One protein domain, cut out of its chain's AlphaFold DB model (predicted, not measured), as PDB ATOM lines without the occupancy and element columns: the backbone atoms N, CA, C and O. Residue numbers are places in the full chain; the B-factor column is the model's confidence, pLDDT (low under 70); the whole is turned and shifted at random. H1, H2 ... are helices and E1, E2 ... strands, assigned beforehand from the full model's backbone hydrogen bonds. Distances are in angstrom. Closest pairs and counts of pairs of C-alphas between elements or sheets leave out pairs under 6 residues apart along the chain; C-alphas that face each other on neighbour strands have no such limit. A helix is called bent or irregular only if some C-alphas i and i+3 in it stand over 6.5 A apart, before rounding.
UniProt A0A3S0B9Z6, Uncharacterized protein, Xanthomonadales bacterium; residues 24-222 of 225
ATOM      1  N   GLY A  24       2.979   0.862 -33.319       75.75
ATOM      2  CA  GLY A  24       2.328   0.899 -34.644       75.75
ATOM      3  C   GLY A  24       3.110   1.651 -35.739       75.75
ATOM      4  O   GLY A  24       3.032   1.294 -36.915       75.75
ATOM      5  N   HIS A  25       3.916   2.648 -35.360       79.62
ATOM      6  CA  HIS A  25       4.853   3.332 -36.262       79.62
ATOM      7  C   HIS A  25       5.996   2.428 -36.740       79.62
ATOM      8  O   HIS A  25       6.451   2.565 -37.871       79.62
ATOM      9  N   ILE A  26       6.448   1.488 -35.900       82.38
ATOM     10  CA  ILE A  26       7.547   0.575 -36.226       82.38
ATOM     11  C   ILE A  26       7.143  -0.336 -37.382       82.38
ATOM     12  O   ILE A  26       7.906  -0.481 -38.335       82.38
ATOM     13  N   ASP A  27       5.933  -0.884 -37.319       82.50
ATOM     14  CA  ASP A  27       5.408  -1.802 -38.336       82.50
ATOM     15  C   ASP A  27       5.073  -1.082 -39.652       82.50
ATOM     16  O   ASP A  27       5.093  -1.682 -40.721       82.50
ATOM     17  N   SER A  28       4.810   0.226 -39.585       84.62
ATOM     18  CA  SER A  28       4.518   1.061 -40.756       84.62
ATOM     19  C   SER A  28       5.783   1.553 -41.472       84.62
ATOM     20  O   SER A  28       5.705   2.123 -42.558       84.62
ATOM     21  N   CYS A  29       6.962   1.366 -40.876       86.00
ATOM     22  CA  CYS A  29       8.217   1.865 -41.418       86.00
ATOM     23  C   CYS A  29       8.748   0.974 -42.548       86.00
ATOM     24  O   CYS A  29       9.377  -0.055 -42.306       86.00
ATOM     25  N   ALA A  30       8.572   1.429 -43.788       83.56
ATOM     26  CA  ALA A  30       9.016   0.713 -44.986       83.56
ATOM     27  C   ALA A  30      10.415   1.121 -45.500       83.56
ATOM     28  O   ALA A  30      10.894   0.546 -46.473       83.56
ATOM     29  N   SER A  31      11.076   2.118 -44.894       88.44
ATOM     30  CA  SER A  31      12.319   2.702 -45.430       88.44
ATOM     31  C   SER A  31      13.354   3.082 -44.362       88.44
ATOM     32  O   SER A  31      13.052   3.182 -43.171       88.44
ATOM     33  N   GLY A  32      14.590   3.313 -44.812       87.94
ATOM     34  CA  GLY A  32      15.713   3.788 -44.005       87.94
ATOM     35  C   GLY A  32      16.712   2.693 -43.629       87.94
ATOM     36  O   GLY A  32      16.954   1.769 -44.399       87.94
ATOM     37  N   TYR A  33      17.312   2.791 -42.442       88.00
ATOM     38  CA  TYR A  33      18.271   1.818 -41.927       88.00
ATOM     39  C   TYR A  33      17.583   0.483 -41.608       88.00
ATOM     40  O   TYR A  33      16.887   0.333 -40.594       88.00
ATOM     41  N   THR A  34      17.783  -0.507 -42.472       76.88
ATOM     42  CA  THR A  34      17.225  -1.857 -42.341       76.88
ATOM     43  C   THR A  34      18.330  -2.852 -42.000       76.88
ATOM     44  O   THR A  34      19.005  -3.376 -42.882       76.88
ATOM     45  N   GLN A  35      18.527  -3.139 -40.713       67.44
ATOM     46  CA  GLN A  35      19.363  -4.268 -40.305       67.44
ATOM     47  C   GLN A  35      18.495  -5.473 -39.959       67.44
ATOM     48  O   GLN A  35      17.584  -5.386 -39.138       67.44
ATOM     49  N   THR A  36      18.830  -6.609 -40.563       58.44
ATOM     50  CA  THR A  36      18.141  -7.900 -40.427       58.44
ATOM     51  C   THR A  36      18.285  -8.521 -39.031       58.44
ATOM     52  O   THR A  36      17.442  -9.304 -38.602       58.44
ATOM     53  N   ALA A  37      19.311  -8.138 -38.262       52.19
ATOM     54  CA  ALA A  37      19.579  -8.679 -36.931       52.19
ATOM     55  C   ALA A  37      18.943  -7.834 -35.803       52.19
ATOM     56  O   ALA A  37      19.564  -6.924 -35.247       52.19
ATOM     57  N   LYS A  38      17.711  -8.199 -35.419       55.72
ATOM     58  CA  LYS A  38      17.048  -7.885 -34.133       55.72
ATOM     59  C   LYS A  38      16.988  -6.405 -33.717       55.72
ATOM     60  O   LYS A  38      17.397  -6.128 -32.600       55.72
ATOM     61  N   ASN A  39      16.481  -5.472 -34.537       66.88
ATOM     62  CA  ASN A  39      16.015  -4.105 -34.161       66.88
ATOM     63  C   ASN A  39      16.890  -3.234 -33.213       66.88
ATOM     64  O   ASN A  39      16.482  -2.145 -32.831       66.88
ATOM     65  N   ARG A  40      18.090  -3.667 -32.827       75.75
ATOM     66  CA  ARG A  40      18.833  -3.177 -31.654       75.75
ATOM     67  C   ARG A  40      19.648  -1.927 -31.942       75.75
ATOM     68  O   ARG A  40      20.138  -1.285 -31.023       75.75
ATOM     69  N   PHE A  41      19.804  -1.600 -33.219       83.25
ATOM     70  CA  PHE A  41      20.617  -0.475 -33.665       83.25
ATOM     71  C   PHE A  41      19.873   0.482 -34.577       83.25
ATOM     72  O   PHE A  41      20.483   1.278 -35.285       83.25
ATOM     73  N   ARG A  42      18.550   0.389 -34.564       87.31
ATOM     74  CA  ARG A  42      17.692   1.273 -35.323       87.31
ATOM     75  C   ARG A  42      16.607   1.809 -34.425       87.31
ATOM     76  O   ARG A  42      16.156   1.109 -33.519       87.31
ATOM     77  N   GLN A  43      16.171   3.019 -34.713       88.81
ATOM     78  CA  GLN A  43      14.957   3.566 -34.144       88.81
ATOM     79  C   GLN A  43      14.108   4.112 -35.278       88.81
ATOM     80  O   GLN A  43      14.615   4.785 -36.173       88.81
ATOM     81  N   VAL A  44      12.819   3.784 -35.246       90.38
ATOM     82  CA  VAL A  44      11.870   4.386 -36.170       90.38
ATOM     83  C   VAL A  44      11.585   5.790 -35.666       90.38
ATOM     84  O   VAL A  44      11.087   5.977 -34.558       90.38
ATOM     85  N   HIS A  45      11.991   6.754 -36.475       91.62
ATOM     86  CA  HIS A  45      11.896   8.173 -36.225       91.62
ATOM     87  C   HIS A  45      10.660   8.728 -36.926       91.62
ATOM     88  O   HIS A  45      10.449   8.473 -38.114       91.62
ATOM     89  N   HIS A  46       9.857   9.502 -36.204       93.06
ATOM     90  CA  HIS A  46       8.817  10.327 -36.804       93.06
ATOM     91  C   HIS A  46       9.463  11.574 -37.406       93.06
ATOM     92  O   HIS A  46       9.898  12.434 -36.644       93.06
ATOM     93  N   VAL A  47       9.508  11.689 -38.740       94.62
ATOM     94  CA  VAL A  47      10.159  12.837 -39.413       94.62
ATOM     95  C   VAL A  47       9.495  14.157 -39.036       94.62
ATOM     96  O   VAL A  47      10.188  15.147 -38.839       94.62
ATOM     97  N   VAL A  48       8.172  14.145 -38.847       93.94
ATOM     98  CA  VAL A  48       7.452  15.154 -38.075       93.94
ATOM     99  C   VAL A  48       7.235  14.614 -36.659       93.94
ATOM    100  O   VAL A  48       6.379  13.734 -36.487       93.94
ATOM    101  N   PRO A  49       7.966  15.106 -35.638       89.50
ATOM    102  CA  PRO A  49       7.876  14.574 -34.289       89.50
ATOM    103  C   PRO A  49       6.491  14.761 -33.671       89.50
ATOM    104  O   PRO A  49       5.808  15.774 -33.849       89.50
ATOM    105  N   VAL A  50       6.094  13.785 -32.854       87.12
ATOM    106  CA  VAL A  50       4.825  13.819 -32.110       87.12
ATOM    107  C   VAL A  50       4.751  15.038 -31.182       87.12
ATOM    108  O   VAL A  50       3.677  15.618 -31.017       87.12
ATOM    109  N   SER A  51       5.880  15.441 -30.589       86.94
ATOM    110  CA  SER A  51       5.996  16.637 -29.747       86.94
ATOM    111  C   SER A  51       5.609  17.902 -30.511       86.94
ATOM    112  O   SER A  51       4.807  18.683 -29.998       86.94
ATOM    113  N   SER A  52       6.068  18.048 -31.755       89.06
ATOM    114  CA  SER A  52       5.772  19.195 -32.623       89.06
ATOM    115  C   SER A  52       4.294  19.286 -33.028       89.06
ATOM    116  O   SER A  52       3.815  20.366 -33.367       89.06
ATOM    117  N   CYS A  53       3.555  18.175 -32.926       87.19
ATOM    118  CA  CYS A  53       2.116  18.073 -33.202       87.19
ATOM    119  C   CYS A  53       1.251  17.942 -31.932       87.19
ATOM    120  O   CYS A  53       0.082  17.561 -32.008       87.19
ATOM    121  N   SER A  54       1.815  18.173 -30.743       86.50
ATOM    122  CA  SER A  54       1.053  18.134 -29.488       86.50
ATOM    123  C   SER A  54       0.209  19.396 -29.299       86.50
ATOM    124  O   SER A  54       0.636  20.483 -29.686       86.50
ATOM    125  N   ASP A  55      -0.939  19.281 -28.622       87.56
ATOM    126  CA  ASP A  55      -1.790  20.438 -28.303       87.56
ATOM    127  C   ASP A  55      -1.007  21.531 -27.576       87.56
ATOM    128  O   ASP A  55      -1.122  22.703 -27.924       87.56
ATOM    129  N   ALA A  56      -0.152  21.155 -26.621       87.38
ATOM    130  CA  ALA A  56       0.693  22.093 -25.888       87.38
ATOM    131  C   ALA A  56       1.644  22.881 -26.801       87.38
ATOM    132  O   ALA A  56       1.947  24.035 -26.516       87.38
ATOM    133  N   THR A  57       2.113  22.280 -27.897       87.56
ATOM    134  CA  THR A  57       2.983  22.964 -28.863       87.56
ATOM    135  C   THR A  57       2.171  23.816 -29.827       87.56
ATOM    136  O   THR A  57       2.480  24.989 -30.006       87.56
ATOM    137  N   ILE A  58       1.089  23.276 -30.390       88.50
ATOM    138  CA  ILE A  58       0.230  24.000 -31.340       88.50
ATOM    139  C   ILE A  58      -0.412  25.225 -30.669       88.50
ATOM    140  O   ILE A  58      -0.472  26.301 -31.267       88.50
ATOM    141  N   SER A  59      -0.823  25.104 -29.402       89.44
ATOM    142  CA  SER A  59      -1.447  26.191 -28.624       89.44
ATOM    143  C   SER A  59      -0.534  27.397 -28.397       89.44
ATOM    144  O   SER A  59      -1.031  28.483 -28.123       89.44
ATOM    145  N   LYS A  60       0.790  27.243 -28.537       89.38
ATOM    146  CA  LYS A  60       1.731  28.378 -28.494       89.38
ATOM    147  C   LYS A  60       1.609  29.276 -29.725       89.38
ATOM    148  O   LYS A  60       2.008  30.435 -29.680       89.38
ATOM    149  N   TYR A  61       1.076  28.743 -30.823       86.62
ATOM    150  CA  TYR A  61       1.024  29.419 -32.114       86.62
ATOM    151  C   TYR A  61      -0.387  29.846 -32.507       86.62
ATOM    152  O   TYR A  61      -0.537  30.772 -33.302       86.62
ATOM    153  N   VAL A  62      -1.425  29.190 -31.980       85.00
ATOM    154  CA  VAL A  62      -2.822  29.405 -32.382       85.00
ATOM    155  C   VAL A  62      -3.729  29.712 -31.189       85.00
ATOM    156  O   VAL A  62      -3.477  29.280 -30.072       85.00
ATOM    157  N   THR A  63      -4.826  30.438 -31.423       86.19
ATOM    158  CA  THR A  63      -5.842  30.684 -30.383       86.19
ATOM    159  C   THR A  63      -6.682  29.430 -30.119       86.19
ATOM    160  O   THR A  63      -6.824  28.592 -31.006       86.19
ATOM    161  N   ALA A  64      -7.330  29.327 -28.953       86.75
ATOM    162  CA  ALA A  64      -8.171  28.172 -28.601       86.75
ATOM    163  C   ALA A  64      -9.274  27.868 -29.639       86.75
ATOM    164  O   ALA A  64      -9.477  26.718 -30.018       86.75
ATOM    165  N   ALA A  65      -9.938  28.900 -30.172       82.44
ATOM    166  CA  ALA A  65     -10.940  28.730 -31.229       82.44
ATOM    167  C   ALA A  65     -10.341  28.145 -32.524       82.44
ATOM    168  O   ALA A  65     -10.961  27.316 -33.185       82.44
ATOM    169  N   LYS A  66      -9.115  28.547 -32.879       83.56
ATOM    170  CA  LYS A  66      -8.409  28.033 -34.062       83.56
ATOM    171  C   LYS A  66      -7.852  26.636 -33.834       83.56
ATOM    172  O   LYS A  66      -7.829  25.844 -34.768       83.56
ATOM    173  N   LEU A  67      -7.443  26.331 -32.607       86.12
ATOM    174  CA  LEU A  67      -7.074  24.984 -32.206       86.12
ATOM    175  C   LEU A  67      -8.266  24.035 -32.385       86.12
ATOM    176  O   LEU A  67      -8.118  23.017 -33.051       86.12
ATOM    177  N   LYS A  68      -9.465  24.427 -31.927       84.75
ATOM    178  CA  LYS A  68     -10.704  23.664 -32.164       84.75
ATOM    179  C   LYS A  68     -10.992  23.474 -33.662       84.75
ATOM    180  O   LYS A  68     -11.380  22.396 -34.089       84.75
ATOM    181  N   LEU A  69     -10.783  24.502 -34.482       82.44
ATOM    182  CA  LEU A  69     -10.969  24.372 -35.928       82.44
ATOM    183  C   LEU A  69      -9.968  23.382 -36.556       82.44
ATOM    184  O   LEU A  69     -10.365  22.537 -37.353       82.44
ATOM    185  N   LEU A  70      -8.688  23.453 -36.175       84.06
ATOM    186  CA  LEU A  70      -7.666  22.486 -36.595       84.06
ATOM    187  C   LEU A  70      -8.056  21.066 -36.194       84.06
ATOM    188  O   LEU A  70      -7.977  20.150 -37.005       84.06
ATOM    189  N   HIS A  71      -8.507  20.891 -34.956       85.12
ATOM    190  CA  HIS A  71      -9.011  19.630 -34.429       85.12
ATOM    191  C   HIS A  71     -10.133  19.054 -35.297       85.12
ATOM    192  O   HIS A  71     -10.054  17.889 -35.687       85.12
ATOM    193  N   ASN A  72     -11.106  19.878 -35.684       82.81
ATOM    194  CA  ASN A  72     -12.194  19.467 -36.570       82.81
ATOM    195  C   ASN A  72     -11.672  19.047 -37.956       82.81
ATOM    196  O   ASN A  72     -12.049  17.995 -38.464       82.81
ATOM    197  N   CYS A  73     -10.740  19.800 -38.547       81.31
ATOM    198  CA  CYS A  73     -10.141  19.435 -39.837       81.31
ATOM    199  C   CYS A  73      -9.305  18.147 -39.772       81.31
ATOM    200  O   CYS A  73      -9.328  17.335 -40.696       81.31
ATOM    201  N   MET A  74      -8.581  17.927 -38.674       80.62
ATOM    202  CA  MET A  74      -7.807  16.701 -38.460       80.62
ATOM    203  C   MET A  74      -8.697  15.483 -38.182       80.62
ATOM    204  O   MET A  74      -8.270  14.359 -38.424       80.62
ATOM    205  N   ALA A  75      -9.914  15.681 -37.668       82.06
ATOM    206  CA  ALA A  75     -10.889  14.605 -37.494       82.06
ATOM    207  C   ALA A  75     -11.492  14.146 -38.832       82.06
ATOM    208  O   ALA A  75     -11.718  12.953 -39.022       82.06
ATOM    209  N   GLU A  76     -11.689  15.082 -39.764       81.38
ATOM    210  CA  GLU A  76     -12.233  14.826 -41.105       81.38
ATOM    211  C   GLU A  76     -11.207  14.222 -42.077       81.38
ATOM    212  O   GLU A  76     -11.588  13.675 -43.109       81.38
ATOM    213  N   THR A  77      -9.911  14.301 -41.766       78.12
ATOM    214  CA  THR A  77      -8.843  13.766 -42.621       78.12
ATOM    215  C   THR A  77      -8.192  12.515 -42.058       78.12
ATOM    216  O   THR A  77      -8.183  12.240 -40.856       78.12
ATOM    217  N   ASP A  78      -7.608  11.718 -42.951       74.88
ATOM    218  CA  ASP A  78      -6.815  10.552 -42.570       74.88
ATOM    219  C   ASP A  78      -5.314  10.843 -42.556       74.88
ATOM    220  O   ASP A  78      -4.519  10.173 -43.207       74.88
ATOM    221  N   TRP A  79      -4.915  11.869 -41.799       81.00
ATOM    222  CA  TRP A  79      -3.510  12.056 -41.452       81.00
ATOM    223  C   TRP A  79      -3.157  11.262 -40.190       81.00
ATOM    224  O   TRP A  79      -3.550  11.616 -39.074       81.00
ATOM    225  N   LYS A  80      -2.390  10.183 -40.365       83.31
ATOM    226  CA  LYS A  80      -1.879   9.332 -39.284       83.31
ATOM    227  C   LYS A  80      -0.377   9.549 -39.145       83.31
ATOM    228  O   LYS A  80       0.381   9.207 -40.044       83.31
ATOM    229  N   ILE A  81       0.071  10.045 -37.993       83.62
ATOM    230  CA  ILE A  81       1.498  10.354 -37.767       83.62
ATOM    231  C   ILE A  81       2.403   9.122 -37.830       83.62
ATOM    232  O   ILE A  81       3.582   9.232 -38.139       83.62
ATOM    233  N   ASP A  82       1.837   7.947 -37.570       86.88
ATOM    234  CA  ASP A  82       2.535   6.667 -37.652       86.88
ATOM    235  C   ASP A  82       2.543   6.083 -39.072       86.88
ATOM    236  O   ASP A  82       3.064   4.990 -39.265       86.88
ATOM    237  N   ALA A  83       1.929   6.743 -40.060       87.06
ATOM    238  CA  ALA A  83       1.911   6.254 -41.434       87.06
ATOM    239  C   ALA A  83       3.317   6.248 -42.045       87.06
ATOM    240  O   ALA A  83       4.139   7.110 -41.737       87.06
ATOM    241  N   ALA A  84       3.551   5.315 -42.975       85.94
ATOM    242  CA  ALA A  84       4.844   5.064 -43.617       85.94
ATOM    243  C   ALA A  84       5.558   6.338 -44.100       85.94
ATOM    244  O   ALA A  84       6.767   6.482 -43.926       85.94
ATOM    245  N   LYS A  85       4.803   7.293 -44.654       86.69
ATOM    246  CA  LYS A  85       5.326   8.570 -45.154       86.69
ATOM    247  C   LYS A  85       5.976   9.423 -44.060       86.69
ATOM    248  O   LYS A  85       7.008  10.040 -44.308       86.69
ATOM    249  N   ASN A  86       5.452   9.385 -42.838       91.69
ATOM    250  CA  ASN A  86       5.969  10.162 -41.715       91.69
ATOM    251  C   ASN A  86       6.942   9.382 -40.807       91.69
ATOM    252  O   ASN A  86       7.373   9.896 -39.776       91.69
ATOM    253  N   VAL A  87       7.319   8.152 -41.164       92.06
ATOM    254  CA  VAL A  87       8.247   7.347 -40.356       92.06
ATOM    255  C   VAL A  87       9.444   6.871 -41.170       92.06
ATOM    256  O   VAL A  87       9.308   6.375 -42.287       92.06
ATOM    257  N   ILE A  88      10.642   7.013 -40.619       92.81
ATOM    258  CA  ILE A  88      11.883   6.554 -41.245       92.81
ATOM    259  C   ILE A  88      12.735   5.825 -40.215       92.81
ATOM    260  O   ILE A  88      12.858   6.257 -39.071       92.81
ATOM    261  N   SER A  89      13.329   4.697 -40.591       91.56
ATOM    262  CA  SER A  89      14.258   4.003 -39.705       91.56
ATOM    263  C   SER A  89      15.616   4.692 -39.754       91.56
ATOM    264  O   SER A  89      16.234   4.752 -40.816       91.56
ATOM    265  N   LEU A  90      16.102   5.186 -38.619       92.25
ATOM    266  CA  LEU A  90      17.412   5.824 -38.511       92.25
ATOM    267  C   LEU A  90      18.392   4.952 -37.705       92.25
ATOM    268  O   LEU A  90      17.979   4.257 -36.767       92.25
ATOM    269  N   PRO A  91      19.693   4.978 -38.044       90.75
ATOM    270  CA  PRO A  91      20.729   4.280 -37.294       90.75
ATOM    271  C   PRO A  91      20.944   4.901 -35.904       90.75
ATOM    272  O   PRO A  91      20.898   6.121 -35.713       90.75
ATOM    273  N   LEU A  92      21.244   4.052 -34.923       88.50
ATOM    274  CA  LEU A  92      21.691   4.456 -33.586       88.50
ATOM    275  C   LEU A  92      23.225   4.519 -33.507       88.50
ATOM    276  O   LEU A  92      23.929   3.903 -34.304       88.50
ATOM    277  N   LYS A  93      23.757   5.203 -32.487       86.38
ATOM    278  CA  LYS A  93      25.208   5.338 -32.239       86.38
ATOM    279  C   LYS A  93      25.986   4.006 -32.281       86.38
ATOM    280  O   LYS A  93      27.078   3.984 -32.841       86.38
ATOM    281  N   PRO A  94      25.477   2.873 -31.753       83.00
ATOM    282  CA  PRO A  94      26.240   1.627 -31.787       83.00
ATOM    283  C   PRO A  94      26.463   1.051 -33.194       83.00
ATOM    284  O   PRO A  94      27.361   0.227 -33.352       83.00
ATOM    285  N   VAL A  95      25.698   1.470 -34.214       84.62
ATOM    286  CA  VAL A  95      25.889   0.985 -35.594       84.62
ATOM    287  C   VAL A  95      27.304   1.285 -36.091       84.62
ATOM    288  O   VAL A  95      27.916   0.447 -36.747       84.62
ATOM    289  N   TYR A  96      27.853   2.449 -35.742       83.19
ATOM    290  CA  TYR A  96      29.161   2.895 -36.225       83.19
ATOM    291  C   TYR A  96      30.329   2.039 -35.706       83.19
ATOM    292  O   TYR A  96      31.425   2.114 -36.257       83.19
ATOM    293  N   LEU A  97      30.091   1.202 -34.686       79.44
ATOM    294  CA  LEU A  97      31.079   0.289 -34.099       79.44
ATOM    295  C   LEU A  97      30.747  -1.198 -34.300       79.44
ATOM    296  O   LEU A  97      31.609  -2.043 -34.053       79.44
ATOM    297  N   ASP A  98      29.523  -1.555 -34.713       78.19
ATOM    298  CA  ASP A  98      29.169  -2.964 -34.928       78.19
ATOM    299  C   ASP A  98      29.678  -3.446 -36.293       78.19
ATOM    300  O   ASP A  98      29.222  -3.009 -37.349       78.19
ATOM    301  N   LYS A  99      30.567  -4.443 -36.261       74.12
ATOM    302  CA  LYS A  99      31.086  -5.151 -37.443       74.12
ATOM    303  C   LYS A  99      29.999  -5.861 -38.266       74.12
ATOM    304  O   LYS A  99      30.266  -6.280 -39.385       74.12
ATOM    305  N   ARG A 100      28.789  -6.024 -37.720       76.19
ATOM    306  CA  ARG A 100      27.608  -6.615 -38.378       76.19
ATOM    307  C   ARG A 100      26.617  -5.580 -38.908       76.19
ATOM    308  O   ARG A 100      25.508  -5.967 -39.291       76.19
ATOM    309  N   ALA A 101      26.931  -4.284 -38.856       76.88
ATOM    310  CA  ALA A 101      26.116  -3.277 -39.528       76.88
ATOM    311  C   ALA A 101      25.972  -3.648 -41.022       76.88
ATOM    312  O   ALA A 101      26.923  -4.189 -41.588       76.88
ATOM    313  N   PRO A 102      24.809  -3.415 -41.660       75.50
ATOM    314  CA  PRO A 102      24.631  -3.708 -43.079       75.50
ATOM    315  C   PRO A 102      25.738  -3.068 -43.929       75.50
ATOM    316  O   PRO A 102      26.332  -2.063 -43.547       75.50
ATOM    317  N   ALA A 103      26.021  -3.612 -45.104       71.88
ATOM    318  CA  ALA A 103      26.834  -2.875 -46.064       71.88
ATOM    319  C   ALA A 103      25.987  -1.741 -46.675       71.88
ATOM    320  O   ALA A 103      24.810  -1.945 -46.965       71.88
ATOM    321  N   GLY A 104      26.566  -0.550 -46.862       67.75
ATOM    322  CA  GLY A 104      25.955   0.523 -47.665       67.75
ATOM    323  C   GLY A 104      24.745   1.263 -47.067       67.75
ATOM    324  O   GLY A 104      23.986   1.867 -47.818       67.75
ATOM    325  N   TRP A 105      24.536   1.253 -45.744       76.88
ATOM    326  CA  TRP A 105      23.467   2.049 -45.094       76.88
ATOM    327  C   TRP A 105      23.818   3.534 -44.894       76.88
ATOM    328  O   TRP A 105      23.133   4.245 -44.162       76.88
ATOM    329  N   ASP A 106      24.882   4.008 -45.524       71.38
ATOM    330  CA  ASP A 106      25.618   5.249 -45.270       71.38
ATOM    331  C   ASP A 106      24.895   6.558 -45.638       71.38
ATOM    332  O   ASP A 106      25.545   7.583 -45.809       71.38
ATOM    333  N   LYS A 107      23.563   6.546 -45.759       80.38
ATOM    334  CA  LYS A 107      22.785   7.631 -46.383       80.38
ATOM    335  C   LYS A 107      21.845   8.367 -45.433       80.38
ATOM    336  O   LYS A 107      20.995   9.114 -45.902       80.38
ATOM    337  N   LEU A 108      21.938   8.127 -44.122       91.94
ATOM    338  CA  LEU A 108      21.048   8.739 -43.129       91.94
ATOM    339  C   LEU A 108      21.794   9.188 -41.860       91.94
ATOM    340  O   LEU A 108      22.699   8.467 -41.421       91.94
ATOM    341  N   PRO A 109      21.382  10.317 -41.242       94.44
ATOM    342  CA  PRO A 109      21.882  10.796 -39.958       94.44
ATOM    343  C   PRO A 109      21.670   9.800 -38.821       94.44
ATOM    344  O   PRO A 109      20.813   8.916 -38.877       94.44
ATOM    345  N   CYS A 110      22.414   9.975 -37.731       92.44
ATOM    346  CA  CYS A 110      22.172   9.231 -36.505       92.44
ATOM    347  C   CYS A 110      20.976   9.820 -35.752       92.44
ATOM    348  O   CYS A 110      21.006  10.987 -35.376       92.44
ATOM    349  N   HIS A 111      19.993   8.983 -35.398       92.19
ATOM    350  CA  HIS A 111      18.794   9.422 -34.662       92.19
ATOM    351  C   HIS A 111      19.100  10.179 -33.357       92.19
ATOM    352  O   HIS A 111      18.287  10.933 -32.846       92.19
ATOM    353  N   GLN A 112      20.251   9.914 -32.740       89.38
ATOM    354  CA  GLN A 112      20.574  10.425 -31.408       89.38
ATOM    355  C   GLN A 112      21.403  11.715 -31.434       89.38
ATOM    356  O   GLN A 112      21.724  12.232 -30.364       89.38
ATOM    357  N   VAL A 113      21.826  12.189 -32.608       91.06
ATOM    358  CA  VAL A 113      22.733  13.335 -32.740       91.06
ATOM    359  C   VAL A 113      21.918  14.562 -33.137       91.06
ATOM    360  O   VAL A 113      21.414  14.639 -34.249       91.06
ATOM    361  N   GLU A 114      21.780  15.503 -32.196       92.56
ATOM    362  CA  GLU A 114      21.059  16.780 -32.368       92.56
ATOM    363  C   GLU A 114      19.576  16.634 -32.780       92.56
ATOM    364  O   GLU A 114      18.966  17.559 -33.309       92.56
ATOM    365  N   HIS A 115      18.959  15.485 -32.476       92.00
ATOM    366  CA  HIS A 115      17.515  15.283 -32.633       92.00
ATOM    367  C   HIS A 115      16.694  16.230 -31.744       92.00
ATOM    368  O   HIS A 115      15.721  16.828 -32.189       92.00
ATOM    369  N   ASN A 116      17.106  16.391 -30.485       89.31
ATOM    370  CA  ASN A 116      16.478  17.310 -29.544       89.31
ATOM    371  C   ASN A 116      17.537  18.222 -28.910       89.31
ATOM    372  O   ASN A 116      18.586  17.702 -28.528       89.31
ATOM    373  N   PRO A 117      17.256  19.528 -28.740       91.25
ATOM    374  CA  PRO A 117      16.060  20.221 -29.233       91.25
ATOM    375  C   PRO A 117      16.152  20.621 -30.720       91.25
ATOM    376  O   PRO A 117      15.117  20.760 -31.354       91.25
ATOM    377  N   ALA A 118      17.356  20.722 -31.298       93.56
ATOM    378  CA  ALA A 118      17.596  21.386 -32.587       93.56
ATOM    379  C   ALA A 118      16.682  20.939 -33.746       93.56
ATOM    380  O   ALA A 118      16.022  21.775 -34.359       93.56
ATOM    381  N   TYR A 119      16.614  19.637 -34.048       96.00
ATOM    382  CA  TYR A 119      15.736  19.147 -35.117       96.00
ATOM    383  C   TYR A 119      14.251  19.322 -34.772       96.00
ATOM    384  O   TYR A 119      13.486  19.839 -35.583       96.00
ATOM    385  N   THR A 120      13.835  18.940 -33.562       94.44
ATOM    386  CA  THR A 120      12.432  19.072 -33.129       94.44
ATOM    387  C   THR A 120      11.935  20.518 -33.151       94.44
ATOM    388  O   THR A 120      10.810  20.758 -33.597       94.44
ATOM    389  N   ASP A 121      12.754  21.476 -32.720       94.81
ATOM    390  CA  ASP A 121      12.417  22.901 -32.735       94.81
ATOM    391  C   ASP A 121      12.291  23.414 -34.170       94.81
ATOM    392  O   ASP A 121      11.293  24.049 -34.509       94.81
ATOM    393  N   ALA A 122      13.222  23.043 -35.051       96.44
ATOM    394  CA  ALA A 122      13.155  23.427 -36.455       96.44
ATOM    395  C   ALA A 122      11.923  22.844 -37.169       96.44
ATOM    396  O   ALA A 122      11.267  23.545 -37.943       96.44
ATOM    397  N   VAL A 123      11.542  21.593 -36.874       96.88
ATOM    398  CA  VAL A 123      10.279  21.023 -37.373       96.88
ATOM    399  C   VAL A 123       9.087  21.813 -36.838       96.88
ATOM    400  O   VAL A 123       8.159  22.121 -37.590       96.88
ATOM    401  N   SER A 124       9.095  22.163 -35.551       95.12
ATOM    402  CA  SER A 124       8.046  22.976 -34.937       95.12
ATOM    403  C   SER A 124       7.913  24.356 -35.587       95.12
ATOM    404  O   SER A 124       6.785  24.775 -35.857       95.12
ATOM    405  N   ASP A 125       9.023  25.023 -35.892       95.25
ATOM    406  CA  ASP A 125       9.040  26.308 -36.596       95.25
ATOM    407  C   ASP A 125       8.537  26.172 -38.036       95.25
ATOM    408  O   ASP A 125       7.677  26.941 -38.476       95.25
ATOM    409  N   TYR A 126       8.963  25.126 -38.751       96.75
ATOM    410  CA  TYR A 126       8.452  24.846 -40.092       96.75
ATOM    411  C   TYR A 126       6.935  24.637 -40.082       96.75
ATOM    412  O   TYR A 126       6.228  25.210 -40.913       96.75
ATOM    413  N   LEU A 127       6.409  23.846 -39.139       95.06
ATOM    414  CA  LEU A 127       4.969  23.609 -39.014       95.06
ATOM    415  C   LEU A 127       4.210  24.883 -38.643       95.06
ATOM    416  O   LEU A 127       3.135  25.135 -39.191       95.06
ATOM    417  N   LYS A 128       4.764  25.705 -37.750       93.12
ATOM    418  CA  LYS A 128       4.212  27.020 -37.411       93.12
ATOM    419  C   LYS A 128       4.025  27.866 -38.664       93.12
ATOM    420  O   LYS A 128       2.915  28.354 -38.892       93.12
ATOM    421  N   ASP A 129       5.050  27.998 -39.493       93.12
ATOM    422  CA  ASP A 129       5.019  28.920 -40.630       93.12
ATOM    423  C   ASP A 129       4.294  28.348 -41.855       93.12
ATOM    424  O   ASP A 129       3.605  29.080 -42.576       93.12
ATOM    425  N   ASN A 130       4.373  27.033 -42.069       93.44
ATOM    426  CA  ASN A 130       3.837  26.385 -43.267       93.44
ATOM    427  C   ASN A 130       2.487  25.706 -43.079       93.44
ATOM    428  O   ASN A 130       1.782  25.517 -44.071       93.44
ATOM    429  N   VAL A 131       2.100  25.395 -41.845       91.06
ATOM    430  CA  VAL A 131       0.828  24.736 -41.545       91.06
ATOM    431  C   VAL A 131      -0.022  25.642 -40.673       91.06
ATOM    432  O   VAL A 131      -1.006  26.207 -41.153       91.06
ATOM    433  N   TRP A 132       0.379  25.863 -39.420       89.00
ATOM    434  CA  TRP A 132      -0.468  26.498 -38.414       89.00
ATOM    435  C   TRP A 132      -0.863  27.915 -38.825       89.00
ATOM    436  O   TRP A 132      -2.053  28.195 -38.944       89.00
ATOM    437  N   ASN A 133       0.101  28.786 -39.137       85.94
ATOM    438  CA  ASN A 133      -0.158  30.172 -39.538       85.94
ATOM    439  C   ASN A 133      -0.963  30.283 -40.840       85.94
ATOM    440  O   ASN A 133      -1.798  31.185 -40.966       85.94
ATOM    441  N   LYS A 134      -0.757  29.373 -41.803       83.56
ATOM    442  CA  LYS A 134      -1.514  29.366 -43.069       83.56
ATOM    443  C   LYS A 134      -2.971  28.975 -42.838       83.56
ATOM    444  O   LYS A 134      -3.865  29.689 -43.292       83.56
ATOM    445  N   VAL A 135      -3.203  27.952 -42.019       78.31
ATOM    446  CA  VAL A 135      -4.549  27.543 -41.602       78.31
ATOM    447  C   VAL A 135      -5.271  28.683 -40.887       78.31
ATOM    448  O   VAL A 135      -6.438  28.948 -41.170       78.31
ATOM    449  N   GLN A 136      -4.585  29.441 -40.022       75.31
ATOM    450  CA  GLN A 136      -5.212  30.595 -39.365       75.31
ATOM    451  C   GLN A 136      -5.706  31.658 -40.347       75.31
ATOM    452  O   GLN A 136      -6.695  32.336 -40.059       75.31
ATOM    453  N   LYS A 137      -4.993  31.859 -41.461       79.38
ATOM    454  CA  LYS A 137      -5.380  32.825 -42.493       79.38
ATOM    455  C   LYS A 137      -6.592  32.312 -43.275       79.38
ATOM    456  O   LYS A 137      -7.556  33.055 -43.411       79.38
ATOM    457  N   GLN A 138      -6.586  31.042 -43.683       76.31
ATOM    458  CA  GLN A 138      -7.683  30.400 -44.429       76.31
ATOM    459  C   GLN A 138      -8.967  30.240 -43.598       76.31
ATOM    460  O   GLN A 138     -10.079  30.299 -44.123       76.31
ATOM    461  N   ALA A 139      -8.837  30.093 -42.278       72.19
ATOM    462  CA  ALA A 139      -9.975  30.074 -41.365       72.19
ATOM    463  C   ALA A 139     -10.791  31.376 -41.427       72.19
ATOM    464  O   ALA A 139     -12.018  31.334 -41.372       72.19
ATOM    465  N   LYS A 140     -10.127  32.531 -41.590       68.62
ATOM    466  CA  LYS A 140     -10.801  33.837 -41.689       68.62
ATOM    467  C   LYS A 140     -11.654  33.971 -42.955       68.62
ATOM    468  O   LYS A 140     -12.628  34.713 -42.930       68.62
ATOM    469  N   SER A 141     -11.306  33.269 -44.036       72.56
ATOM    470  CA  SER A 141     -12.035  33.294 -45.312       72.56
ATOM    471  C   SER A 141     -13.032  32.135 -45.481       72.56
ATOM    472  O   SER A 141     -13.654  32.003 -46.542       72.56
ATOM    473  N   CYS A 142     -13.209  31.297 -44.446       69.25
ATOM    474  CA  CYS A 142     -13.964  30.040 -44.523       69.25
ATOM    475  C   CYS A 142     -13.478  29.153 -45.689       69.25
ATOM    476  O   CYS A 142     -14.280  28.607 -46.448       69.25
ATOM    477  N   GLU A 143     -12.159  29.083 -45.880       74.19
ATOM    478  CA  GLU A 143     -11.490  28.330 -46.961       74.19
ATOM    479  C   GLU A 143     -10.675  27.160 -46.448       74.19
ATOM    480  O   GLU A 143      -9.984  26.503 -47.219       74.19
ATOM    481  N   LEU A 144     -10.727  26.914 -45.144       76.50
ATOM    482  CA  LEU A 144     -10.013  25.795 -44.582       76.50
ATOM    483  C   LEU A 144     -10.684  24.488 -45.015       76.50
ATOM    484  O   LEU A 144     -11.782  24.158 -44.566       76.50
ATOM    485  N   ASP A 145      -9.991  23.769 -45.886       81.31
ATOM    486  CA  ASP A 145     -10.339  22.434 -46.341       81.31
ATOM    487  C   ASP A 145      -9.536  21.410 -45.521       81.31
ATOM    488  O   ASP A 145      -8.306  21.529 -45.446       81.31
ATOM    489  N   PRO A 146     -10.187  20.413 -44.892       82.38
ATOM    490  CA  PRO A 146      -9.491  19.281 -44.297       82.38
ATOM    491  C   PRO A 146      -8.407  18.689 -45.218       82.38
ATOM    492  O   PRO A 146      -7.280  18.480 -44.763       82.38
ATOM    493  N   GLU A 147      -8.686  18.487 -46.508       86.31
ATOM    494  CA  GLU A 147      -7.710  17.890 -47.435       86.31
ATOM    495  C   GLU A 147      -6.482  18.784 -47.650       86.31
ATOM    496  O   GLU A 147      -5.362  18.281 -47.756       86.31
ATOM    497  N   ASP A 148      -6.646  20.110 -47.619       86.56
ATOM    498  CA  ASP A 148      -5.512  21.040 -47.668       86.56
ATOM    499  C   ASP A 148      -4.645  20.927 -46.404       86.56
ATOM    500  O   ASP A 148      -3.417  20.916 -46.494       86.56
ATOM    501  N   LEU A 149      -5.250  20.772 -45.220       87.88
ATOM    502  CA  LEU A 149      -4.497  20.545 -43.981       87.88
ATOM    503  C   LEU A 149      -3.703  19.233 -44.032       87.88
ATOM    504  O   LEU A 149      -2.513  19.228 -43.709       87.88
ATOM    505  N   LYS A 150      -4.329  18.139 -44.478       88.50
ATOM    506  CA  LYS A 150      -3.643  16.856 -44.678       88.50
ATOM    507  C   LYS A 150      -2.472  17.010 -45.642       88.50
ATOM    508  O   LYS A 150      -1.362  16.599 -45.306       88.50
ATOM    509  N   LYS A 151      -2.692  17.654 -46.791       90.25
ATOM    510  CA  LYS A 151      -1.638  17.887 -47.780       90.25
ATOM    511  C   LYS A 151      -0.468  18.676 -47.182       90.25
ATOM    512  O   LYS A 151       0.679  18.306 -47.380       90.25
ATOM    513  N   LYS A 152      -0.730  19.728 -46.400       91.75
ATOM    514  CA  LYS A 152       0.336  20.506 -45.740       91.75
ATOM    515  C   LYS A 152       1.155  19.670 -44.754       91.75
ATOM    516  O   LYS A 152       2.364  19.866 -44.655       91.75
ATOM    517  N   MET A 153       0.515  18.752 -44.029       92.31
ATOM    518  CA  MET A 153       1.216  17.822 -43.138       92.31
ATOM    519  C   MET A 153       2.051  16.802 -43.925       92.31
ATOM    520  O   MET A 153       3.192  16.537 -43.559       92.31
ATOM    521  N   GLU A 154       1.512  16.283 -45.029       92.56
ATOM    522  CA  GLU A 154       2.224  15.409 -45.967       92.56
ATOM    523  C   GLU A 154       3.457  16.086 -46.571       92.56
ATOM    524  O   GLU A 154       4.535  15.494 -46.570       92.56
ATOM    525  N   ASP A 155       3.306  17.330 -47.027       94.31
ATOM    526  CA  ASP A 155       4.386  18.144 -47.587       94.31
ATOM    527  C   ASP A 155       5.464  18.432 -46.524       94.31
ATOM    528  O   ASP A 155       6.654  18.460 -46.831       94.31
ATOM    529  N   ALA A 156       5.075  18.616 -45.255       95.25
ATOM    530  CA  ALA A 156       6.026  18.744 -44.152       95.25
ATOM    531  C   ALA A 156       6.810  17.443 -43.921       95.25
ATOM    532  O   ALA A 156       8.025  17.489 -43.738       95.25
ATOM    533  N   SER A 157       6.145  16.283 -43.953       95.38
ATOM    534  CA  SER A 157       6.833  14.993 -43.845       95.38
ATOM    535  C   SER A 157       7.814  14.754 -44.990       95.38
ATOM    536  O   SER A 157       8.908  14.257 -44.731       95.38
ATOM    537  N   ASP A 158       7.450  15.119 -46.221       95.50
ATOM    538  CA  ASP A 158       8.342  15.007 -47.382       95.50
ATOM    539  C   ASP A 158       9.560  15.915 -47.232       95.50
ATOM    540  O   ASP A 158      10.687  15.432 -47.289       95.50
ATOM    541  N   HIS A 159       9.342  17.195 -46.913       96.81
ATOM    542  CA  HIS A 159      10.421  18.160 -46.698       96.81
ATOM    543  C   HIS A 159      11.482  17.647 -45.711       96.81
ATOM    544  O   HIS A 159      12.679  17.665 -45.999       96.81
ATOM    545  N   TRP A 160      11.047  17.156 -44.550       96.75
ATOM    546  CA  TRP A 160      11.959  16.685 -43.508       96.75
ATOM    547  C   TRP A 160      12.608  15.339 -43.834       96.75
ATOM    548  O   TRP A 160      13.761  15.095 -43.473       96.75
ATOM    549  N   ARG A 161      11.899  14.466 -44.553       95.38
ATOM    550  CA  ARG A 161      12.470  13.220 -45.070       95.38
ATOM    551  C   ARG A 161      13.576  13.492 -46.084       95.38
ATOM    552  O   ARG A 161      14.623  12.843 -45.997       95.38
ATOM    553  N   ASP A 162      13.351  14.419 -47.004       95.44
ATOM    554  CA  ASP A 162      14.334  14.822 -48.009       95.44
ATOM    555  C   ASP A 162      15.548  15.450 -47.331       95.44
ATOM    556  O   ASP A 162      16.668  14.992 -47.552       95.44
ATOM    557  N   PHE A 163      15.323  16.372 -46.387       96.75
ATOM    558  CA  PHE A 163      16.389  16.947 -45.568       96.75
ATOM    559  C   PHE A 163      17.263  15.867 -44.908       96.75
ATOM    560  O   PHE A 163      18.481  15.880 -45.078       96.75
ATOM    561  N   LEU A 164      16.671  14.908 -44.183       95.94
ATOM    562  CA  LEU A 164      17.440  13.845 -43.522       95.94
ATOM    563  C   LEU A 164      18.189  12.979 -44.540       95.94
ATOM    564  O   LEU A 164      19.332  12.588 -44.309       95.94
ATOM    565  N   THR A 165      17.550  12.674 -45.663       93.75
ATOM    566  CA  THR A 165      18.129  11.844 -46.721       93.75
ATOM    567  C   THR A 165      19.319  12.524 -47.388       93.75
ATOM    568  O   THR A 165      20.306  11.857 -47.697       93.75
ATOM    569  N   ASP A 166      19.259  13.832 -47.604       95.50
ATOM    570  CA  ASP A 166      20.335  14.578 -48.247       95.50
ATOM    571  C   ASP A 166      21.452  14.915 -47.268       95.50
ATOM    572  O   ASP A 166      22.615  14.636 -47.572       95.50
ATOM    573  N   ARG A 167      21.106  15.341 -46.045       96.38
ATOM    574  CA  ARG A 167      22.062  15.529 -44.948       96.38
ATOM    575  C   ARG A 167      22.923  14.286 -44.754       96.38
ATOM    576  O   ARG A 167      24.144  14.374 -44.693       96.38
ATOM    577  N   GLY A 168      22.299  13.110 -44.713       94.12
ATOM    578  CA  GLY A 168      22.999  11.843 -44.508       94.12
ATOM    579  C   GLY A 168      23.977  11.458 -45.621       94.12
ATOM    580  O   GLY A 168      24.850  10.630 -45.369       94.12
ATOM    581  N   LYS A 169      23.853  12.032 -46.826       93.94
ATOM    582  CA  LYS A 169      24.745  11.789 -47.977       93.94
ATOM    583  C   LYS A 169      25.878  12.808 -48.086       93.94
ATOM    584  O   LYS A 169      26.810  12.581 -48.866       93.94
ATOM    585  N   GLU A 170      25.811  13.915 -47.348       94.69
ATOM    586  CA  GLU A 170      26.845  14.948 -47.370       94.69
ATOM    587  C   GLU A 170      28.225  14.338 -47.097       94.69
ATOM    588  O   GLU A 170      28.374  13.341 -46.384       94.69
ATOM    589  N   HIS A 171      29.249  14.904 -47.737       93.62
ATOM    590  CA  HIS A 171      30.639  14.450 -47.617       93.62
ATOM    591  C   HIS A 171      30.863  12.955 -47.952       93.62
ATOM    592  O   HIS A 171      31.892  12.362 -47.616       93.62
ATOM    593  N   GLY A 172      29.936  12.347 -48.698       90.19
ATOM    594  CA  GLY A 172      30.011  10.958 -49.136       90.19
ATOM    595  C   GLY A 172      29.454   9.948 -48.136       90.19
ATOM    596  O   GLY A 172      29.785   8.770 -48.265       90.19
ATOM    597  N   GLY A 173      28.644  10.390 -47.171       91.69
ATOM    598  CA  GLY A 173      27.849   9.515 -46.315       91.69
ATOM    599  C   GLY A 173      28.308   9.451 -44.860       91.69
ATOM    600  O   GLY A 173      29.501   9.576 -44.557       91.69
ATOM    601  N   THR A 174      27.368   9.187 -43.950       90.69
ATOM    602  CA  THR A 174      27.633   9.121 -42.501       90.69
ATOM    603  C   THR A 174      28.699   8.102 -42.142       90.69
ATOM    604  O   THR A 174      29.695   8.433 -41.501       90.69
ATOM    605  N   LYS A 175      28.552   6.852 -42.589       87.69
ATOM    606  CA  LYS A 175      29.514   5.795 -42.248       87.69
ATOM    607  C   LYS A 175      30.906   6.077 -42.810       87.69
ATOM    608  O   LYS A 175      31.894   5.887 -42.108       87.69
ATOM    609  N   LYS A 176      30.996   6.567 -44.047       89.81
ATOM    610  CA  LYS A 176      32.282   6.921 -44.658       89.81
ATOM    611  C   LYS A 176      32.979   8.030 -43.875       89.81
ATOM    612  O   LYS A 176      34.176   7.931 -43.614       89.81
ATOM    613  N   CYS A 177      32.237   9.064 -43.486       92.00
ATOM    614  CA  CYS A 177      32.779  10.146 -42.677       92.00
ATOM    615  C   CYS A 177      33.232   9.651 -41.295       92.00
ATOM    616  O   CYS A 177      34.285  10.075 -40.829       92.00
ATOM    617  N   TRP A 178      32.526   8.684 -40.692       89.81
ATOM    618  CA  TRP A 178      32.954   8.037 -39.437       89.81
ATOM    619  C   TRP A 178      34.343   7.428 -39.561       89.81
ATOM    620  O   TRP A 178      35.211   7.634 -38.714       89.81
ATOM    621  N   ASP A 179      34.542   6.676 -40.638       87.81
ATOM    622  CA  ASP A 179      35.760   5.905 -40.860       87.81
ATOM    623  C   ASP A 179      36.941   6.811 -41.223       87.81
ATOM    624  O   ASP A 179      38.092   6.467 -40.967       87.81
ATOM    625  N   LYS A 180      36.659   7.991 -41.788       90.88
ATOM    626  CA  LYS A 180      37.655   8.969 -42.241       90.88
ATOM    627  C   LYS A 180      37.823  10.173 -41.322       90.88
ATOM    628  O   LYS A 180      38.553  11.095 -41.681       90.88
ATOM    629  N   GLN A 181      37.201  10.166 -40.147       91.62
ATOM    630  CA  GLN A 181      37.138  11.323 -39.252       91.62
ATOM    631  C   GLN A 181      38.496  11.968 -38.941       91.62
ATOM    632  O   GLN A 181      38.604  13.188 -38.939       91.62
ATOM    633  N   MET A 182      39.557  11.169 -38.779       90.94
ATOM    634  CA  MET A 182      40.912  11.677 -38.523       90.94
ATOM    635  C   MET A 182      41.485  12.478 -39.701       90.94
ATOM    636  O   MET A 182      42.257  13.405 -39.496       90.94
ATOM    637  N   SER A 183      41.099  12.130 -40.930       94.12
ATOM    638  CA  SER A 183      41.499  12.831 -42.159       94.12
ATOM    639  C   SER A 183      40.518  13.931 -42.585       94.12
ATOM    640  O   SER A 183      40.760  14.609 -43.578       94.12
ATOM    641  N   MET A 184      39.397  14.083 -41.874       92.50
ATOM    642  CA  MET A 184      38.320  15.033 -42.182       92.50
ATOM    643  C   MET A 184      37.834  15.756 -40.910       92.50
ATOM    644  O   MET A 184      36.628  15.756 -40.648       92.50
ATOM    645  N   PRO A 185      38.732  16.338 -40.092       89.12
ATOM    646  CA  PRO A 185      38.408  16.789 -38.736       89.12
ATOM    647  C   PRO A 185      37.264  17.808 -38.668       89.12
ATOM    648  O   PRO A 185      36.473  17.760 -37.730       89.12
ATOM    649  N   ASP A 186      37.121  18.648 -39.692       91.56
ATOM    650  CA  ASP A 186      36.178  19.773 -39.681       91.56
ATOM    651  C   ASP A 186      34.810  19.452 -40.293       91.56
ATOM    652  O   ASP A 186      33.872  20.229 -40.152       91.56
ATOM    653  N   THR A 187      34.667  18.320 -40.990       94.88
ATOM    654  CA  THR A 187      33.435  18.022 -41.745       94.88
ATOM    655  C   THR A 187      32.869  16.638 -41.490       94.88
ATOM    656  O   THR A 187      31.729  16.371 -41.868       94.88
ATOM    657  N   TRP A 188      33.627  15.733 -40.864       92.94
ATOM    658  CA  TRP A 188      33.190  14.347 -40.708       92.94
ATOM    659  C   TRP A 188      31.860  14.238 -39.957       92.94
ATOM    660  O   TRP A 188      31.044  13.392 -40.291       92.94
ATOM    661  N   TYR A 189      31.613  15.091 -38.966       91.94
ATOM    662  CA  TYR A 189      30.449  14.990 -38.085       91.94
ATOM    663  C   TYR A 189      29.146  15.495 -38.716       91.94
ATOM    664  O   TYR A 189      28.067  15.157 -38.229       91.94
ATOM    665  N   ILE A 190      29.233  16.289 -39.784       95.06
ATOM    666  CA  ILE A 190      28.096  16.974 -40.406       95.06
ATOM    667  C   ILE A 190      26.983  15.995 -40.817       95.06
ATOM    668  O   ILE A 190      25.871  16.136 -40.301       95.06
ATOM    669  N   PRO A 191      27.234  14.956 -41.644       95.00
ATOM    670  CA  PRO A 191      26.158  14.089 -42.125       95.00
ATOM    671  C   PRO A 191      25.489  13.267 -41.013       95.00
ATOM    672  O   PRO A 191      24.403  12.725 -41.210       95.00
ATOM    673  N   PHE A 192      26.120  13.136 -39.838       92.50
ATOM    674  CA  PHE A 192      25.577  12.383 -38.701       92.50
ATOM    675  C   PHE A 192      24.488  13.132 -37.958       92.50
ATOM    676  O   PHE A 192      23.702  12.499 -37.251       92.50
ATOM    677  N   SER A 193      24.513  14.456 -38.045       94.56
ATOM    678  CA  SER A 193      23.636  15.324 -37.292       94.56
ATOM    679  C   SER A 193      22.267  15.416 -37.941       94.56
ATOM    680  O   SER A 193      22.143  15.498 -39.159       94.56
ATOM    681  N   MET A 194      21.227  15.439 -37.112       96.25
ATOM    682  CA  MET A 194      19.886  15.807 -37.555       96.25
ATOM    683  C   MET A 194      19.677  17.325 -37.569       96.25
ATOM    684  O   MET A 194      18.626  17.774 -37.998       96.25
ATOM    685  N   ASN A 195      20.637  18.134 -37.113       95.94
ATOM    686  CA  ASN A 195      20.481  19.583 -37.031       95.94
ATOM    687  C   ASN A 195      20.329  20.205 -38.439       95.94
ATOM    688  O   ASN A 195      21.240  20.079 -39.267       95.94
ATOM    689  N   PRO A 196      19.208  20.883 -38.744       95.12
ATOM    690  CA  PRO A 196      19.027  21.563 -40.027       95.12
ATOM    691  C   PRO A 196      19.795  22.875 -40.142       95.12
ATOM    692  O   PRO A 196      20.018  23.347 -41.253       95.12
ATOM    693  N   GLY A 197      20.223  23.447 -39.018       94.69
ATOM    694  CA  GLY A 197      21.136  24.578 -38.990       94.69
ATOM    695  C   GLY A 197      22.590  24.134 -39.126       94.69
ATOM    696  O   GLY A 197      22.935  23.248 -39.909       94.69
ATOM    697  N   THR A 198      23.453  24.775 -38.338       93.81
ATOM    698  CA  THR A 198      24.874  24.423 -38.252       93.81
ATOM    699  C   THR A 198      25.050  23.291 -37.240       93.81
ATOM    700  O   THR A 198      24.778  23.517 -36.058       93.81
ATOM    701  N   PRO A 199      25.499  22.092 -37.656       94.06
ATOM    702  CA  PRO A 199      25.777  21.013 -36.720       94.06
ATOM    703  C   PRO A 199      26.893  21.391 -35.751       94.06
ATOM    704  O   PRO A 199      27.876  22.030 -36.136       94.06
ATOM    705  N   THR A 200      26.766  20.946 -34.506       91.69
ATOM    706  CA  THR A 200      27.779  21.193 -33.475       91.69
ATOM    707  C   THR A 200      29.103  20.515 -33.857       91.69
ATOM    708  O   THR A 200      29.097  19.293 -34.052       91.69
ATOM    709  N   PRO A 201      30.233  21.252 -33.934       91.00
ATOM    710  CA  PRO A 201      31.542  20.673 -34.220       91.00
ATOM    711  C   PRO A 201      31.932  19.542 -33.273       91.00
ATOM    712  O   PRO A 201      31.634  19.580 -32.078       91.00
ATOM    713  N   ARG A 202      32.615  18.524 -33.807       87.31
ATOM    714  CA  ARG A 202      33.074  17.368 -33.026       87.31
ATOM    715  C   ARG A 202      34.518  17.033 -33.346       87.31
ATOM    716  O   ARG A 202      34.882  16.850 -34.507       87.31
ATOM    717  N   ALA A 203      35.313  16.871 -32.296       85.81
ATOM    718  CA  ALA A 203      36.660  16.350 -32.429       85.81
ATOM    719  C   ALA A 203      36.619  14.894 -32.930       85.81
ATOM    720  O   ALA A 203      35.796  14.110 -32.438       85.81
ATOM    721  N   PRO A 204      37.495  14.511 -33.874       86.38
ATOM    722  CA  PRO A 204      37.681  13.116 -34.234       86.38
ATOM    723  C   PRO A 204      38.028  12.246 -33.029       86.38
ATOM    724  O   PRO A 204      38.739  12.648 -32.106       86.38
ATOM    725  N   VAL A 205      37.560  11.009 -33.083       79.31
ATOM    726  CA  VAL A 205      37.851   9.967 -32.114       79.31
ATOM    727  C   VAL A 205      39.300   9.516 -32.228       79.31
ATOM    728  O   VAL A 205      39.677   8.835 -33.184       79.31
ATOM    729  N   LYS A 206      40.082   9.795 -31.187       80.88
ATOM    730  CA  LYS A 206      41.369   9.144 -30.943       80.88
ATOM    731  C   LYS A 206      41.148   7.940 -30.036       80.88
ATOM    732  O   LYS A 206      40.874   8.084 -28.850       80.88
ATOM    733  N   TRP A 207      41.203   6.741 -30.611       73.44
ATOM    734  CA  TRP A 207      40.860   5.503 -29.901       73.44
ATOM    735  C   TRP A 207      41.734   5.224 -28.677       73.44
ATOM    736  O   TRP A 207      41.228   4.659 -27.705       73.44
ATOM    737  N   ASP A 208      42.992   5.658 -28.724       76.94
ATOM    738  CA  ASP A 208      43.969   5.500 -27.644       76.94
ATOM    739  C   ASP A 208      43.648   6.384 -26.428       76.94
ATOM    740  O   ASP A 208      43.980   6.025 -25.301       76.94
ATOM    741  N   ASP A 209      42.907   7.480 -26.633       70.38
ATOM    742  CA  ASP A 209      42.488   8.402 -25.568       70.38
ATOM    743  C   ASP A 209      41.225   7.910 -24.835       70.38
ATOM    744  O   ASP A 209      40.835   8.448 -23.796       70.38
ATOM    745  N   LEU A 210      40.555   6.880 -25.363       70.81
ATOM    746  CA  LEU A 210      39.311   6.363 -24.802       70.81
ATOM    747  C   LEU A 210      39.566   5.208 -23.833       70.81
ATOM    748  O   LEU A 210      39.904   4.092 -24.243       70.81
ATOM    749  N   SER A 211      39.255   5.425 -22.558       65.19
ATOM    750  CA  SER A 211      39.270   4.397 -21.515       65.19
ATOM    751  C   SER A 211      37.867   3.831 -21.230       65.19
ATOM    752  O   SER A 211      36.842   4.435 -21.554       65.19
ATOM    753  N   GLY A 212      37.817   2.631 -20.645       72.06
ATOM    754  CA  GLY A 212      36.570   1.986 -20.226       72.06
ATOM    755  C   GLY A 212      35.882   1.115 -21.285       72.06
ATOM    756  O   GLY A 212      36.408   0.819 -22.362       72.06
ATOM    757  N   SER A 213      34.684   0.653 -20.942       73.00
ATOM    758  CA  SER A 213      33.815  -0.201 -21.756       73.00
ATOM    759  C   SER A 213      33.347   0.490 -23.043       73.00
ATOM    760  O   SER A 213      33.254   1.712 -23.113       73.00
ATOM    761  N   ILE A 214      32.927  -0.279 -24.059       67.50
ATOM    762  CA  ILE A 214      32.328   0.263 -25.301       67.50
ATOM    763  C   ILE A 214      31.181   1.242 -24.997       67.50
ATOM    764  O   ILE A 214      31.006   2.230 -25.703       67.50
ATOM    765  N   LYS A 215      30.410   0.996 -23.930       64.88
ATOM    766  CA  LYS A 215      29.321   1.878 -23.497       64.88
ATOM    767  C   LYS A 215      29.841   3.229 -23.002       64.88
ATOM    768  O   LYS A 215      29.220   4.247 -23.289       64.88
ATOM    769  N   GLU A 216      30.951   3.245 -22.272       66.88
ATOM    770  CA  GLU A 216      31.600   4.473 -21.799       66.88
ATOM    771  C   GLU A 216      32.263   5.218 -22.949       66.88
ATOM    772  O   GLU A 216      32.037   6.417 -23.087       66.88
ATOM    773  N   LYS A 217      32.936   4.498 -23.853       69.56
ATOM    774  CA  LYS A 217      33.469   5.063 -25.097       69.56
ATOM    775  C   LYS A 217      32.354   5.715 -25.917       69.56
ATOM    776  O   LYS A 217      32.421   6.899 -26.199       69.56
ATOM    777  N   LEU A 218      31.249   5.017 -26.191       68.06
ATOM    778  CA  LEU A 218      30.081   5.591 -26.877       68.06
ATOM    779  C   LEU A 218      29.479   6.804 -26.140       68.06
ATOM    780  O   LEU A 218      28.962   7.713 -26.781       68.06
ATOM    781  N   LYS A 219      29.516   6.857 -24.807       67.19
ATOM    782  CA  LYS A 219      29.063   8.049 -24.071       67.19
ATOM    783  C   LYS A 219      30.017   9.229 -24.249       67.19
ATOM    784  O   LYS A 219      29.543  10.334 -24.485       67.19
ATOM    785  N   GLN A 220      31.324   8.993 -24.163       65.31
ATOM    786  CA  GLN A 220      32.364  10.012 -24.339       65.31
ATOM    787  C   GLN A 220      32.375  10.559 -25.771       65.31
ATOM    788  O   GLN A 220      32.424  11.764 -25.976       65.31
ATOM    789  N   LEU A 221      32.214   9.678 -26.760       63.19
ATOM    790  CA  LEU A 221      32.218  10.019 -28.183       63.19
ATOM    791  C   LEU A 221      31.049  10.873 -28.642       63.19
ATOM    792  O   LEU A 221      31.105  11.529 -29.680       63.19
ATOM    793  N   PHE A 222      29.964  10.834 -27.885       63.88
ATOM    794  CA  PHE A 222      28.731  11.474 -28.277       63.88
ATOM    795  C   PHE A 222      28.090  12.218 -27.114       63.88
ATOM    796  O   PHE A 222      26.853  12.189 -27.020       63.88
TER     797      PHE A 222
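What this domain is: This is residues 24 to 222 of the 225 residues of an uncharacterized protein of Xanthomonadales bacterium (UniProt A0A3S0B9Z6). Two long helices, the bent H5 and H6, run opposite ways and make one end of an elongated body, with H3 across their far end. A small ribbon of two strands, E1 and E2, lies in the middle near the last part of H6, while the other end holds the shorter helices H4, H7 and H8 among long loops. The printed part has 199 residues with eight named helices and two named strands, in the order H1 E1 H2 H3 E2 H4 H5 H6 H7 H8; the class is mostly helix, and the sheet E1 - E2 is antiparallel. The whole is compact, with a radius of gyration of the C-alphas of 19.2 A, and only just elongated, with spans of 64 by 32 by 28 A.

Where its parts are: H1, residues 24 to 28, begins at C-alpha 24 (2.328, 0.899, -34.644). E1 is residues 42 to 46, 12.8 A long, H2 residues 55 to 58, and H3 residues 64 to 76, 18.7 A. E2, residues 87 to 91, is 13.2 A long. H4, residues 93 to 97, is neither bent nor irregular, but only just: C-alphas 93 and 96 are 6.1 A apart. H5, residues 115 to 140, was assigned as one helix by its hydrogen bonds but is bent, C-alphas 130 and 133 being 6.6 A apart; its arms are H5a, residues 115 to 130, 20.6 A, and H5b, residues 133 to 140, 11.5 A. H6, residues 146 to 167, is 31.8 A long and begins at C-alpha 146 (-9.491, 19.281, -44.297). H7, residues 174 to 183, 14.4 A, is irregular: C-alphas 179 and 182 are 8.1 A apart. H8, residues 214 to 221, is 10.2 A long and ends at C-alpha 221 (32.218, 10.019, -28.183).

How they stand to each other: H5a touches H6 at a steep tilt of 40 degrees, opposite ways, closest at the C-alphas of Leu 127 and Ala 156, 7.2 A. H3 touches H6, about perpendicular at 87 degrees, with the C-alphas of Cys 73 and Pro 146 closest at 4.5 A. H3 also touches H5b, about perpendicular at 87 degrees, closest at the C-alphas of Lys 66 and Gln 136, 6.7 A. H2 is close to H3 but not clearly touching, at 7.4 A between the C-alphas of Ile 58 and Leu 67. E1 and E2 are antiparallel neighbours, with N 45 and O 88 at 2.8 A and N 43 and O 90 at 3.0 A, within hydrogen-bond range. The closest C-alphas of H1 and E2, His 25 and Val 87, are 6.7 A apart, and those of E2 and H6, Ile 88 and Arg 161, 7.7 A. H4 is close to H7 but not clearly touching, at 6.7 A between the C-alphas of Tyr 96 and Lys 175, and likewise to H8, at 7.2 A between those of Lys 93 and Leu 218. H7 and H8 are apart. Every O i to N i+4 pair is within hydrogen-bond range in H1, H3, H6 and H8, against 11 of 12 in H5a, 3 of 4 in H5b, 4 of 6 in H7 and 0 of 1 in H4, which has 2 of 2 O i to N i+3 pairs within range; H2 is too short for an O i to N i+4 pair.

The domain as a whole: The two C-alphas farthest apart, those of Cys 142 and Asp 208, are 65.1 A apart. The printed part has no cut. The links H1 to E1, H4 to H5 and H7 to H8 are long, the last with 30 residues. The mean pLDDT of the printed part is 85.4; 18 residues are under 70, among them residues 35 to 39 and 214 to 222.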